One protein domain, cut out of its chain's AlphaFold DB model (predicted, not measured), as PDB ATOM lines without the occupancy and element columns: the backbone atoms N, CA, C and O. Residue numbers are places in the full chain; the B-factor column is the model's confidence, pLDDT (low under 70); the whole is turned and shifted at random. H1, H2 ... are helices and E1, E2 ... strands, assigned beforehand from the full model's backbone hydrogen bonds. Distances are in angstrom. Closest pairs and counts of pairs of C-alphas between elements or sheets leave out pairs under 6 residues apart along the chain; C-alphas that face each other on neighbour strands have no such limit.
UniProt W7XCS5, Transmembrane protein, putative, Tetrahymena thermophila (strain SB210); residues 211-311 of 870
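This is residues 211 to 311 of the 870 residues of the protein "Transmembrane protein, putative" of Tetrahymena thermophila (strain SB210) (UniProt W7XCS5). With little regular structure, this is a narrow rod of loops along which three small two-stranded hairpins, E1-E2, E3-E4 and E5-E6, follow one another, with H1 near the middle and H2 at one end. The 101 printed residues, 33 in named elements, run E1 E2 E3 E4 H1 E5 E6 H2, a mixed class with antiparallel sheets. It is only just compact, close to loose, radius of gyration of the C-alphas 15.3 A, spanning 54 by 23 by 15 A.

E1, residues 229 to 232, begins at C-alpha (133.839, 128.539, 140.156). E2 is 235 to 238, E3 242 to 244, E4 252 to 254, H1 268 to 271, E5 295 to 299, 12.2 A long, E6 302 to 305, and H2 306 to 311, ending at C-alpha (118.057, 104.230, 113.242).

Within hydrogen-bond range are N 230 and O 237 of hairpin E1 and E2, 2.8 A, N 243 and O 253 of hairpin E3 and E4, 2.8 A, and N 296 and O 304 of hairpin E5 and E6, 2.9 A. The closest C-alphas of E3 and H1, Arg 244 and Gly 268, are 6.1 A apart. In H2, 0 of 2 O i to N i+4 pairs and 2 of 3 O i to N i+3 pairs are within range; H1 is too short for the former.

The printed part has no cut. E4 to H1 and H1 to E5 are long links. Residues 309 to 311 have pLDDT under 70.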
ATOM      1  N   GLU A 211     132.760 133.100 154.447       92.69
ATOM      2  CA  GLU A 211     132.261 134.307 153.783       92.69
ATOM      3  C   GLU A 211     132.003 134.089 152.276       92.69
ATOM      4  O   GLU A 211     132.391 133.073 151.690       92.69
ATOM      5  N   GLN A 212     131.351 135.060 151.626       91.31
ATOM      6  CA  GLN A 212     131.132 135.025 150.174       91.31
ATOM      7  C   GLN A 212     132.469 134.960 149.413       91.31
ATOM      8  O   GLN A 212     133.472 135.517 149.856       91.31
ATOM      9  N   ASP A 213     132.473 134.251 148.280       93.31
ATOM     10  CA  ASP A 213     133.656 133.987 147.446       93.31
ATOM     11  C   ASP A 213     134.838 133.299 148.171       93.31
ATOM     12  O   ASP A 213     135.968 133.272 147.672       93.31
ATOM     13  N   LYS A 214     134.564 132.636 149.306       95.12
ATOM     14  CA  LYS A 214     135.482 131.709 149.985       95.12
ATOM     15  C   LYS A 214     134.895 130.300 150.109       95.12
ATOM     16  O   LYS A 214     133.684 130.115 149.996       95.12
ATOM     17  N   TYR A 215     135.751 129.305 150.347       95.12
ATOM     18  CA  TYR A 215     135.369 127.903 150.539       95.12
ATOM     19  C   TYR A 215     136.215 127.184 151.601       95.12
ATOM     20  O   TYR A 215     137.317 127.625 151.917       95.12
ATOM     21  N   SER A 216     135.717 126.064 152.130       95.38
ATOM     22  CA  SER A 216     136.444 125.181 153.062       95.38
ATOM     23  C   SER A 216     136.140 123.715 152.744       95.38
ATOM     24  O   SER A 216     134.971 123.357 152.601       95.38
ATOM     25  N   LEU A 217     137.178 122.878 152.636       92.62
ATOM     26  CA  LEU A 217     137.070 121.417 152.450       92.62
ATOM     27  C   LEU A 217     137.838 120.616 153.517       92.62
ATOM     28  O   LEU A 217     137.693 119.402 153.593       92.62
ATOM     29  N   ASP A 218     138.639 121.284 154.348       91.19
ATOM     30  CA  ASP A 218     139.408 120.691 155.448       91.19
ATOM     31  C   ASP A 218     138.860 121.075 156.831       91.19
ATOM     32  O   ASP A 218     139.338 120.562 157.840       91.19
ATOM     33  N   THR A 219     137.858 121.963 156.891       89.69
ATOM     34  CA  THR A 219     137.317 122.596 158.110       89.69
ATOM     35  C   THR A 219     138.325 123.412 158.934       89.69
ATOM     36  O   THR A 219     138.004 123.834 160.041       89.69
ATOM     37  N   GLN A 220     139.508 123.717 158.390       89.50
ATOM     38  CA  GLN A 220     140.547 124.491 159.079       89.50
ATOM     39  C   GLN A 220     140.506 125.978 158.717       89.50
ATOM     40  O   GLN A 220     140.620 126.828 159.597       89.50
ATOM     41  N   GLN A 221     140.351 126.317 157.431       92.94
ATOM     42  CA  GLN A 221     140.379 127.714 156.982       92.94
ATOM     43  C   GLN A 221     139.562 127.973 155.709       92.94
ATOM     44  O   GLN A 221     139.303 127.083 154.904       92.94
ATOM     45  N   CYS A 222     139.166 129.234 155.524       94.56
ATOM     46  CA  CYS A 222     138.389 129.683 154.371       94.56
ATOM     47  C   CYS A 222     139.304 130.166 153.232       94.56
ATOM     48  O   CYS A 222     139.757 131.313 153.221       94.56
ATOM     49  N   TYR A 223     139.544 129.293 152.257       95.44
ATOM     50  CA  TYR A 223     140.318 129.553 151.042       95.44
ATOM     51  C   TYR A 223     139.555 130.451 150.053       95.44
ATOM     52  O   TYR A 223     138.328 130.468 150.038       95.44
ATOM     53  N   SER A 224     140.268 131.178 149.188       95.56
ATOM     54  CA  SER A 224     139.647 131.981 148.113       95.56
ATOM     55  C   SER A 224     139.081 131.089 147.002       95.56
ATOM     56  O   SER A 224     139.715 130.097 146.645       95.56
ATOM     57  N   CYS A 225     137.917 131.432 146.442       95.19
ATOM     58  CA  CYS A 225     137.240 130.607 145.433       95.19
ATOM     59  C   CYS A 225     138.119 130.308 144.196       95.19
ATOM     60  O   CYS A 225     138.746 131.230 143.666       95.19
ATOM     61  N   PRO A 226     138.171 129.054 143.696       95.62
ATOM     62  CA  PRO A 226     139.000 128.713 142.545       95.62
ATOM     63  C   PRO A 226     138.461 129.305 141.236       95.62
ATOM     64  O   PRO A 226     137.252 129.421 141.019       95.62
ATOM     65  N   SER A 227     139.373 129.627 140.317       94.31
ATOM     66  CA  SER A 227     139.039 130.072 138.960       94.31
ATOM     67  C   SER A 227     138.124 129.066 138.253       94.31
ATOM     68  O   SER A 227     138.354 127.861 138.301       94.31
ATOM     69  N   GLY A 228     137.083 129.562 137.583       92.44
ATOM     70  CA  GLY A 228     136.051 128.717 136.973       92.44
ATOM     71  C   GLY A 228     134.892 128.353 137.912       92.44
ATOM     72  O   GLY A 228     133.891 127.818 137.439       92.44
ATOM     73  N   ALA A 229     134.933 128.724 139.195       95.88
ATOM     74  CA  ALA A 229     133.839 128.539 140.156       95.88
ATOM     75  C   ALA A 229     133.224 129.862 140.665       95.88
ATOM     76  O   ALA A 229     133.601 130.956 140.243       95.88
ATOM     77  N   LYS A 230     132.220 129.736 141.538       95.19
ATOM     78  CA  LYS A 230     131.621 130.759 142.409       95.19
ATOM     79  C   LYS A 230     131.338 130.097 143.753       95.19
ATOM     80  O   LYS A 230     130.811 128.985 143.769       95.19
ATOM     81  N   CYS A 231     131.656 130.749 144.866       95.12
ATOM     82  CA  CYS A 231     131.590 130.101 146.175       95.12
ATOM     83  C   CYS A 231     130.551 130.780 147.067       95.12
ATOM     84  O   CYS A 231     130.575 131.995 147.253       95.12
ATOM     85  N   LYS A 232     129.612 129.987 147.593       93.06
ATOM     86  CA  LYS A 232     128.482 130.461 148.406       93.06
ATOM     87  C   LYS A 232     128.390 129.633 149.673       93.06
ATOM     88  O   LYS A 232     128.379 128.409 149.591       93.06
ATOM     89  N   ASN A 233     128.291 130.295 150.825       91.19
ATOM     90  CA  ASN A 233     128.240 129.649 152.142       91.19
ATOM     91  C   ASN A 233     129.382 128.624 152.325       91.19
ATOM     92  O   ASN A 233     129.176 127.537 152.855       91.19
ATOM     93  N   GLY A 234     130.565 128.942 151.791       90.81
ATOM     94  CA  GLY A 234     131.731 128.067 151.791       90.81
ATOM     95  C   GLY A 234     131.733 126.886 150.804       90.81
ATOM     96  O   GLY A 234     132.721 126.156 150.754       90.81
ATOM     97  N   ILE A 235     130.682 126.685 150.005       93.50
ATOM     98  CA  ILE A 235     130.576 125.578 149.041       93.50
ATOM     99  C   ILE A 235     130.970 126.059 147.635       93.50
ATOM    100  O   ILE A 235     130.535 127.123 147.186       93.50
ATOM    101  N   ILE A 236     131.781 125.259 146.931       95.38
ATOM    102  CA  ILE A 236     132.214 125.513 145.547       95.38
ATOM    103  C   ILE A 236     131.100 125.117 144.566       95.38
ATOM    104  O   ILE A 236     130.776 123.933 144.447       95.38
ATOM    105  N   TYR A 237     130.591 126.087 143.802       95.25
ATOM    106  CA  TYR A 237     129.725 125.858 142.642       95.25
ATOM    107  C   TYR A 237     130.490 126.145 141.346       95.25
ATOM    108  O   TYR A 237     131.131 127.184 141.200       95.25
ATOM    109  N   VAL A 238     130.434 125.229 140.387       96.12
ATOM    110  CA  VAL A 238     131.230 125.265 139.151       96.12
ATOM    111  C   VAL A 238     130.461 125.998 138.051       96.12
ATOM    112  O   VAL A 238     129.289 125.705 137.823       96.12
ATOM    113  N   ASN A 239     131.096 126.947 137.353       95.69
ATOM    114  CA  ASN A 239     130.453 127.649 136.236       95.69
ATOM    115  C   ASN A 239     130.336 126.746 134.992       95.69
ATOM    116  O   ASN A 239     131.085 125.786 134.820       95.69
ATOM    117  N   GLN A 240     129.426 127.106 134.085       95.50
ATOM    118  CA  GLN A 240     129.303 126.471 132.772       95.50
ATOM    119  C   GLN A 240     130.650 126.462 132.024       95.50
ATOM    120  O   GLN A 240     131.384 127.451 132.040       95.50
ATOM    121  N   GLY A 241     130.966 125.348 131.364       94.38
ATOM    122  CA  GLY A 241     132.242 125.117 130.683       94.38
ATOM    123  C   GLY A 241     133.355 124.536 131.563       94.38
ATOM    124  O   GLY A 241     134.394 124.163 131.022       94.38
ATOM    125  N   PHE A 242     133.143 124.402 132.876       95.94
ATOM    126  CA  PHE A 242     134.100 123.816 133.819       95.94
ATOM    127  C   PHE A 242     133.549 122.542 134.478       95.94
ATOM    128  O   PHE A 242     132.343 122.310 134.508       95.94
ATOM    129  N   TRP A 243     134.444 121.724 135.030       95.94
ATOM    130  CA  TRP A 243     134.155 120.474 135.734       95.94
ATOM    131  C   TRP A 243     135.012 120.335 137.001       95.94
ATOM    132  O   TRP A 243     136.094 120.913 137.098       95.94
ATOM    133  N   ARG A 244     134.520 119.558 137.971       95.50
ATOM    134  CA  ARG A 244     135.132 119.285 139.281       95.50
ATOM    135  C   ARG A 244     134.878 117.821 139.635       95.50
ATOM    136  O   ARG A 244     133.760 117.357 139.418       95.50
ATOM    137  N   LYS A 245     135.876 117.103 140.165       93.75
ATOM    138  CA  LYS A 245     135.808 115.638 140.344       93.75
ATOM    139  C   LYS A 245     134.686 115.195 141.285       93.75
ATOM    140  O   LYS A 245     133.806 114.437 140.886       93.75
ATOM    141  N   ASP A 246     134.719 115.701 142.508       93.50
ATOM    142  CA  ASP A 246     133.866 115.295 143.626       93.50
ATOM    143  C   ASP A 246     133.774 116.426 144.668       93.50
ATOM    144  O   ASP A 246     134.302 117.523 144.458       93.50
ATOM    145  N   GLU A 247     133.082 116.182 145.782       92.88
ATOM    146  CA  GLU A 247     132.869 117.191 146.823       92.88
ATOM    147  C   GLU A 247     134.129 117.531 147.635       92.88
ATOM    148  O   GLU A 247     134.203 118.628 148.185       92.88
ATOM    149  N   SER A 248     135.134 116.651 147.662       92.06
ATOM    150  CA  SER A 248     136.384 116.810 148.420       92.06
ATOM    151  C   SER A 248     137.532 117.418 147.605       92.06
ATOM    152  O   SER A 248     138.409 118.067 148.174       92.06
ATOM    153  N   SER A 249     137.530 117.280 146.273       93.50
ATOM    154  CA  SER A 249     138.563 117.885 145.420       93.50
ATOM    155  C   SER A 249     138.329 119.401 145.250       93.50
ATOM    156  O   SER A 249     137.233 119.812 144.849       93.50
ATOM    157  N   PRO A 250     139.323 120.275 145.513       92.75
ATOM    158  CA  PRO A 250     139.223 121.715 145.251       92.75
ATOM    159  C   PRO A 250     139.453 122.075 143.770       92.75
ATOM    160  O   PRO A 250     139.308 123.236 143.387       92.75
ATOM    161  N   LEU A 251     139.854 121.107 142.937       95.12
ATOM    162  CA  LEU A 251     140.309 121.358 141.572       95.12
ATOM    163  C   LEU A 251     139.139 121.533 140.598       95.12
ATOM    164  O   LEU A 251     138.283 120.658 140.447       95.12
ATOM    165  N   VAL A 252     139.155 122.662 139.892       96.06
ATOM    166  CA  VAL A 252     138.187 123.033 138.852       96.06
ATOM    167  C   VAL A 252     138.931 123.134 137.519       96.06
ATOM    168  O   VAL A 252     139.971 123.783 137.430       96.06
ATOM    169  N   VAL A 253     138.429 122.447 136.492       94.44
ATOM    170  CA  VAL A 253     139.128 122.199 135.218       94.44
ATOM    171  C   VAL A 253     138.217 122.561 134.041       94.44
ATOM    172  O   VAL A 253     137.030 122.249 134.065       94.44
ATOM    173  N   GLU A 254     138.748 123.208 133.000       93.06
ATOM    174  CA  GLU A 254     137.971 123.563 131.800       93.06
ATOM    175  C   GLU A 254     137.639 122.326 130.942       93.06
ATOM    176  O   GLU A 254     138.490 121.472 130.677       93.06
ATOM    177  N   CYS A 255     136.408 122.250 130.434       91.50
ATOM    178  CA  CYS A 255     135.932 121.191 129.544       91.50
ATOM    179  C   CYS A 255     136.328 121.439 128.076       91.50
ATOM    180  O   CYS A 255     135.474 121.579 127.200       91.50
ATOM    181  N   VAL A 256     137.642 121.475 127.817       82.06
ATOM    182  CA  VAL A 256     138.298 121.900 126.558       82.06
ATOM    183  C   VAL A 256     137.612 121.404 125.272       82.06
ATOM    184  O   VAL A 256     137.474 122.160 124.312       82.06
ATOM    185  N   ASN A 257     137.181 120.138 125.237       79.69
ATOM    186  CA  ASN A 257     136.683 119.484 124.022       79.69
ATOM    187  C   ASN A 257     135.267 119.924 123.612       79.69
ATOM    188  O   ASN A 257     134.999 120.139 122.426       79.69
ATOM    189  N   LYS A 258     134.360 120.067 124.584       84.94
ATOM    190  CA  LYS A 258     132.983 120.552 124.404       84.94
ATOM    191  C   LYS A 258     132.516 121.258 125.687       84.94
ATOM    192  O   LYS A 258     131.842 120.636 126.507       84.94
ATOM    193  N   PRO A 259     132.791 122.565 125.851       88.88
ATOM    194  CA  PRO A 259     132.339 123.318 127.025       88.88
ATOM    195  C   PRO A 259     130.816 123.272 127.236       88.88
ATOM    196  O   PRO A 259     130.346 123.328 128.366       88.88
ATOM    197  N   SER A 260     130.044 123.088 126.159       91.19
ATOM    198  CA  SER A 260     128.587 122.885 126.176       91.19
ATOM    199  C   SER A 260     128.112 121.660 126.963       91.19
ATOM    200  O   SER A 260     126.973 121.654 127.417       91.19
ATOM    201  N   ASN A 261     128.946 120.625 127.109       93.94
ATOM    202  CA  ASN A 261     128.577 119.393 127.813       93.94
ATOM    203  C   ASN A 261     128.667 119.560 129.339       93.94
ATOM    204  O   ASN A 261     128.076 118.773 130.077       93.94
ATOM    205  N   CYS A 262     129.394 120.581 129.804       95.62
ATOM    206  CA  CYS A 262     129.553 120.935 131.207       95.62
ATOM    207  C   CYS A 262     128.636 122.120 131.529       95.62
ATOM    208  O   CYS A 262     129.004 123.279 131.331       95.62
ATOM    209  N   ILE A 263     127.421 121.835 131.999       95.94
ATOM    210  CA  ILE A 263     126.397 122.855 132.281       95.94
ATOM    211  C   ILE A 263     126.752 123.748 133.479       95.94
ATOM    212  O   ILE A 263     126.300 124.889 133.537       95.94
ATOM    213  N   GLY A 264     127.621 123.270 134.377       89.44
ATOM    214  CA  GLY A 264     127.969 123.949 135.627       89.44
ATOM    215  C   GLY A 264     126.949 123.656 136.729       89.44
ATOM    216  O   GLY A 264     125.747 123.797 136.519       89.44
ATOM    217  N   ASN A 265     127.426 123.215 137.898       90.75
ATOM    218  CA  ASN A 265     126.602 122.969 139.086       90.75
ATOM    219  C   ASN A 265     127.494 122.858 140.341       90.75
ATOM    220  O   ASN A 265     127.986 123.866 140.839       90.75
ATOM    221  N   THR A 266     127.765 121.638 140.807       92.00
ATOM    222  CA  THR A 266     128.484 121.289 142.044       92.00
ATOM    223  C   THR A 266     129.768 120.504 141.739       92.00
ATOM    224  O   THR A 266     130.859 121.065 141.799       92.00
ATOM    225  N   TYR A 267     129.653 119.216 141.403       94.56
ATOM    226  CA  TYR A 267     130.761 118.300 141.099       94.56
ATOM    227  C   TYR A 267     130.279 117.028 140.367       94.56
ATOM    228  O   TYR A 267     129.080 116.752 140.274       94.56
ATOM    229  N   GLY A 268     131.213 116.227 139.850       93.94
ATOM    230  CA  GLY A 268     130.946 114.916 139.258       93.94
ATOM    231  C   GLY A 268     129.963 114.971 138.084       93.94
ATOM    232  O   GLY A 268     130.007 115.882 137.257       93.94
ATOM    233  N   ASN A 269     129.053 113.996 138.018       95.00
ATOM    234  CA  ASN A 269     128.030 113.929 136.967       95.00
ATOM    235  C   ASN A 269     126.955 115.030 137.089       95.00
ATOM    236  O   ASN A 269     126.295 115.327 136.099       95.00
ATOM    237  N   GLN A 270     126.796 115.685 138.252       94.06
ATOM    238  CA  GLN A 270     125.827 116.785 138.433       94.06
ATOM    239  C   GLN A 270     126.190 118.042 137.623       94.06
ATOM    240  O   GLN A 270     125.350 118.924 137.455       94.06
ATOM    241  N   VAL A 271     127.432 118.124 137.132       95.31
ATOM    242  CA  VAL A 271     127.947 119.201 136.270       95.31
ATOM    243  C   VAL A 271     127.735 118.896 134.778       95.31
ATOM    244  O   VAL A 271     127.932 119.778 133.940       95.31
ATOM    245  N   CYS A 272     127.320 117.675 134.427       95.81
ATOM    246  CA  CYS A 272     127.145 117.238 133.046       95.81
ATOM    247  C   CYS A 272     125.727 117.474 132.512       95.81
ATOM    248  O   CYS A 272     124.740 117.408 133.243       95.81
ATOM    249  N   LEU A 273     125.641 117.717 131.204       95.75
ATOM    250  CA  LEU A 273     124.397 117.665 130.437       95.75
ATOM    251  C   LEU A 273     123.806 116.239 130.455       95.75
ATOM    252  O   LEU A 273     124.546 115.261 130.582       95.75
ATOM    253  N   GLU A 274     122.486 116.115 130.287       95.25
ATOM    254  CA  GLU A 274     121.793 114.821 130.296       95.25
ATOM    255  C   GLU A 274     122.410 113.817 129.304       95.25
ATOM    256  O   GLU A 274     122.713 114.145 128.154       95.25
ATOM    257  N   GLY A 275     122.623 112.585 129.770       93.81
ATOM    258  CA  GLY A 275     123.242 111.497 129.014       93.81
ATOM    259  C   GLY A 275     124.774 111.475 129.023       93.81
ATOM    260  O   GLY A 275     125.357 110.456 128.640       93.81
ATOM    261  N   TYR A 276     125.431 112.538 129.500       95.12
ATOM    262  CA  TYR A 276     126.888 112.624 129.644       95.12
ATOM    263  C   TYR A 276     127.323 112.342 131.090       95.12
ATOM    264  O   TYR A 276     126.633 112.714 132.039       95.12
ATOM    265  N   ILE A 277     128.472 111.688 131.269       95.31
ATOM    266  CA  ILE A 277     129.045 111.318 132.573       95.31
ATOM    267  C   ILE A 277     130.581 111.374 132.564       95.31
ATOM    268  O   ILE A 277     131.227 111.365 131.511       95.31
ATOM    269  N   GLY A 278     131.163 111.345 133.764       93.50
ATOM    270  CA  GLY A 278     132.602 111.219 133.985       93.50
ATOM    271  C   GLY A 278     133.394 112.516 133.759       93.50
ATOM    272  O   GLY A 278     132.811 113.588 133.578       93.50
ATOM    273  N   PRO A 279     134.737 112.435 133.786       93.69
ATOM    274  CA  PRO A 279     135.611 113.595 133.649       93.69
ATOM    275  C   PRO A 279     135.331 114.427 132.396       93.69
ATOM    276  O   PRO A 279     135.224 113.894 131.292       93.69
ATOM    277  N   LEU A 280     135.210 115.744 132.587       93.38
ATOM    278  CA  LEU A 280     134.903 116.743 131.551       93.38
ATOM    279  C   LEU A 280     133.646 116.438 130.698       93.38
ATOM    280  O   LEU A 280     133.491 117.007 129.617       93.38
ATOM    281  N   CYS A 281     132.758 115.547 131.159       94.62
ATOM    282  CA  CYS A 281     131.511 115.169 130.483       94.62
ATOM    283  C   CYS A 281     131.710 114.680 129.025       94.62
ATOM    284  O   CYS A 281     130.938 115.006 128.119       94.62
ATOM    285  N   GLU A 282     132.771 113.897 128.784       91.38
ATOM    286  CA  GLU A 282     133.137 113.373 127.452       91.38
ATOM    287  C   GLU A 282     132.627 111.949 127.153       91.38
ATOM    288  O   GLU A 282     132.817 111.447 126.040       91.38
ATOM    289  N   GLN A 283     132.041 111.261 128.136       92.50
ATOM    290  CA  GLN A 283     131.572 109.876 128.011       92.50
ATOM    291  C   GLN A 283     130.052 109.804 128.186       92.50
ATOM    292  O   GLN A 283     129.455 110.685 128.797       92.50
ATOM    293  N   CYS A 284     129.427 108.760 127.640       92.56
ATOM    294  CA  CYS A 284     127.973 108.581 127.660       92.56
ATOM    295  C   CYS A 284     127.557 107.562 128.725       92.56
ATOM    296  O   CYS A 284     128.273 106.580 128.942       92.56
ATOM    297  N   ASP A 285     126.395 107.755 129.350       94.00
ATOM    298  CA  ASP A 285     125.838 106.811 130.328       94.00
ATOM    299  C   ASP A 285     125.230 105.580 129.641       94.00
ATOM    300  O   ASP A 285     124.015 105.415 129.533       94.00
ATOM    301  N   ILE A 286     126.100 104.698 129.147       91.38
ATOM    302  CA  ILE A 286     125.716 103.503 128.384       91.38
ATOM    303  C   ILE A 286     124.844 102.523 129.177       91.38
ATOM    304  O   ILE A 286     124.103 101.745 128.580       91.38
ATOM    305  N   TYR A 287     124.892 102.583 130.509       89.75
ATOM    306  CA  TYR A 287     124.095 101.739 131.396       89.75
ATOM    307  C   TYR A 287     122.825 102.425 131.928       89.75
ATOM    308  O   TYR A 287     121.986 101.735 132.497       89.75
ATOM    309  N   GLY A 288     122.658 103.743 131.753       91.06
ATOM    310  CA  GLY A 288     121.608 104.513 132.441       91.06
ATOM    311  C   GLY A 288     121.793 104.561 133.962       91.06
ATOM    312  O   GLY A 288     120.831 104.685 134.712       91.06
ATOM    313  N   SER A 289     123.036 104.426 134.423       91.12
ATOM    314  CA  SER A 289     123.417 104.315 135.836       91.12
ATOM    315  C   SER A 289     123.208 105.595 136.653       91.12
ATOM    316  O   SER A 289     123.114 105.530 137.877       91.12
ATOM    317  N   TYR A 290     123.139 106.745 135.985       94.12
ATOM    318  CA  TYR A 290     122.946 108.063 136.582       94.12
ATOM    319  C   TYR A 290     121.738 108.796 135.972       94.12
ATOM    320  O   TYR A 290     120.992 109.444 136.699       94.12
ATOM    321  N   TRP A 291     121.505 108.654 134.661       94.56
ATOM    322  CA  TRP A 291     120.379 109.295 133.958       94.56
ATOM    323  C   TRP A 291     119.153 108.383 133.752       94.56
ATOM    324  O   TRP A 291     118.171 108.810 133.150       94.56
ATOM    325  N   GLY A 292     119.184 107.123 134.203       92.75
ATOM    326  CA  GLY A 292     118.092 106.141 134.065       92.75
ATOM    327  C   GLY A 292     117.913 105.555 132.655       92.75
ATOM    328  O   GLY A 292     117.577 104.383 132.507       92.75
ATOM    329  N   GLU A 293     118.187 106.340 131.613       91.44
ATOM    330  CA  GLU A 293     118.147 105.937 130.203       91.44
ATOM    331  C   GLU A 293     119.547 105.648 129.642       91.44
ATOM    332  O   GLU A 293     120.532 106.253 130.054       91.44
ATOM    333  N   SER A 294     119.659 104.723 128.680       91.00
ATOM    334  CA  SER A 294     120.957 104.331 128.100       91.00
ATOM    335  C   SER A 294     121.390 105.249 126.946       91.00
ATOM    336  O   SER A 294     120.683 105.364 125.941       91.00
ATOM    337  N   TYR A 295     122.596 105.816 127.038       91.19
ATOM    338  CA  TYR A 295     123.179 106.745 126.059       91.19
ATOM    339  C   TYR A 295     124.480 106.210 125.436       91.19
ATOM    340  O   TYR A 295     125.359 105.720 126.139       91.19
ATOM    341  N   SER A 296     124.663 106.366 124.119       88.75
ATOM    342  CA  SER A 296     125.899 105.979 123.408       88.75
ATOM    343  C   SER A 296     126.428 107.097 122.500       88.75
ATOM    344  O   SER A 296     125.744 108.087 122.236       88.75
ATOM    345  N   LYS A 297     127.671 106.945 122.032       83.12
ATOM    346  CA  LYS A 297     128.390 107.921 121.206       83.12
ATOM    347  C   LYS A 297     127.836 107.962 119.783       83.12
ATOM    348  O   LYS A 297     127.918 106.982 119.047       83.12
ATOM    349  N   VAL A 298     127.339 109.129 119.381       77.38
ATOM    350  CA  VAL A 298     126.856 109.403 118.014       77.38
ATOM    351  C   VAL A 298     127.977 109.970 117.140       77.38
ATOM    352  O   VAL A 298     128.079 109.641 115.958       77.38
ATOM    353  N   GLY A 299     128.830 110.802 117.742       72.00
ATOM    354  CA  GLY A 299     129.913 111.534 117.089       72.00
ATOM    355  C   GLY A 299     130.969 112.008 118.089       72.00
ATOM    356  O   GLY A 299     130.967 111.617 119.261       72.00
ATOM    357  N   SER A 300     131.890 112.853 117.625       73.81
ATOM    358  CA  SER A 300     133.019 113.359 118.413       73.81
ATOM    359  C   SER A 300     132.543 114.172 119.636       73.81
ATOM    360  O   SER A 300     132.114 115.320 119.506       73.81
ATOM    361  N   TYR A 301     132.634 113.565 120.828       80.25
ATOM    362  CA  TYR A 301     132.149 114.093 122.118       80.25
ATOM    363  C   TYR A 301     130.629 114.359 122.177       80.25
ATOM    364  O   TYR A 301     130.183 115.286 122.854       80.25
ATOM    365  N   GLN A 302     129.834 113.552 121.464       85.44
ATOM    366  CA  GLN A 302     128.370 113.663 121.404       85.44
ATOM    367  C   GLN A 302     127.685 112.343 121.770       85.44
ATOM    368  O   GLN A 302     127.967 111.305 121.165       85.44
ATOM    369  N   CYS A 303     126.750 112.410 122.716       89.12
ATOM    370  CA  CYS A 303     125.937 111.297 123.200       89.12
ATOM    371  C   CYS A 303     124.485 111.412 122.713       89.12
ATOM    372  O   CYS A 303     123.976 112.514 122.522       89.12
ATOM    373  N   GLY A 304     123.819 110.271 122.524       88.38
ATOM    374  CA  GLY A 304     122.410 110.176 122.132       88.38
ATOM    375  C   GLY A 304     121.773 108.882 122.638       88.38
ATOM    376  O   GLY A 304     122.479 107.912 122.931       88.38
ATOM    377  N   GLN A 305     120.446 108.870 122.782       89.81
ATOM    378  CA  GLN A 305     119.722 107.756 123.400       89.81
ATOM    379  C   GLN A 305     119.760 106.490 122.535       89.81
ATOM    380  O   GLN A 305     119.468 106.517 121.339       89.81
ATOM    381  N   CYS A 306     120.039 105.343 123.158       86.50
ATOM    382  CA  CYS A 306     120.128 104.047 122.478       86.50
ATOM    383  C   CYS A 306     118.833 103.625 121.759       86.50
ATOM    384  O   CYS A 306     118.903 102.883 120.779       86.50
ATOM    385  N   LYS A 307     117.665 104.111 122.207       82.25
ATOM    386  CA  LYS A 307     116.361 103.852 121.568       82.25
ATOM    387  C   LYS A 307     116.324 104.403 120.138       82.25
ATOM    388  O   LYS A 307     116.048 103.666 119.192       82.25
ATOM    389  N   GLU A 308     116.682 105.674 119.978       75.94
ATOM    390  CA  GLU A 308     116.744 106.364 118.683       75.94
ATOM    391  C   GLU A 308     117.929 105.884 117.832       75.94
ATOM    392  O   GLU A 308     117.833 105.788 116.608       75.94
ATOM    393  N   LEU A 309     119.038 105.503 118.480       69.88
ATOM    394  CA  LEU A 309     120.265 105.052 117.815       69.88
ATOM    395  C   LEU A 309     120.094 103.775 116.972       69.88
ATOM    396  O   LEU A 309     120.907 103.512 116.083       69.88
ATOM    397  N   SER A 310     119.014 103.018 117.185       61.66
ATOM    398  CA  SER A 310     118.585 101.925 116.302       61.66
ATOM    399  C   SER A 310     118.501 102.361 114.825       61.66
ATOM    400  O   SER A 310     118.902 101.613 113.929       61.66
ATOM    401  N   ALA A 311     118.113 103.617 114.567       57.47
ATOM    402  CA  ALA A 311     118.057 104.230 113.242       57.47
ATOM    403  C   ALA A 311     119.436 104.536 112.611       57.47
ATOM    404  O   ALA A 311     119.489 105.058 111.498       57.47
TER     405      ALA A 311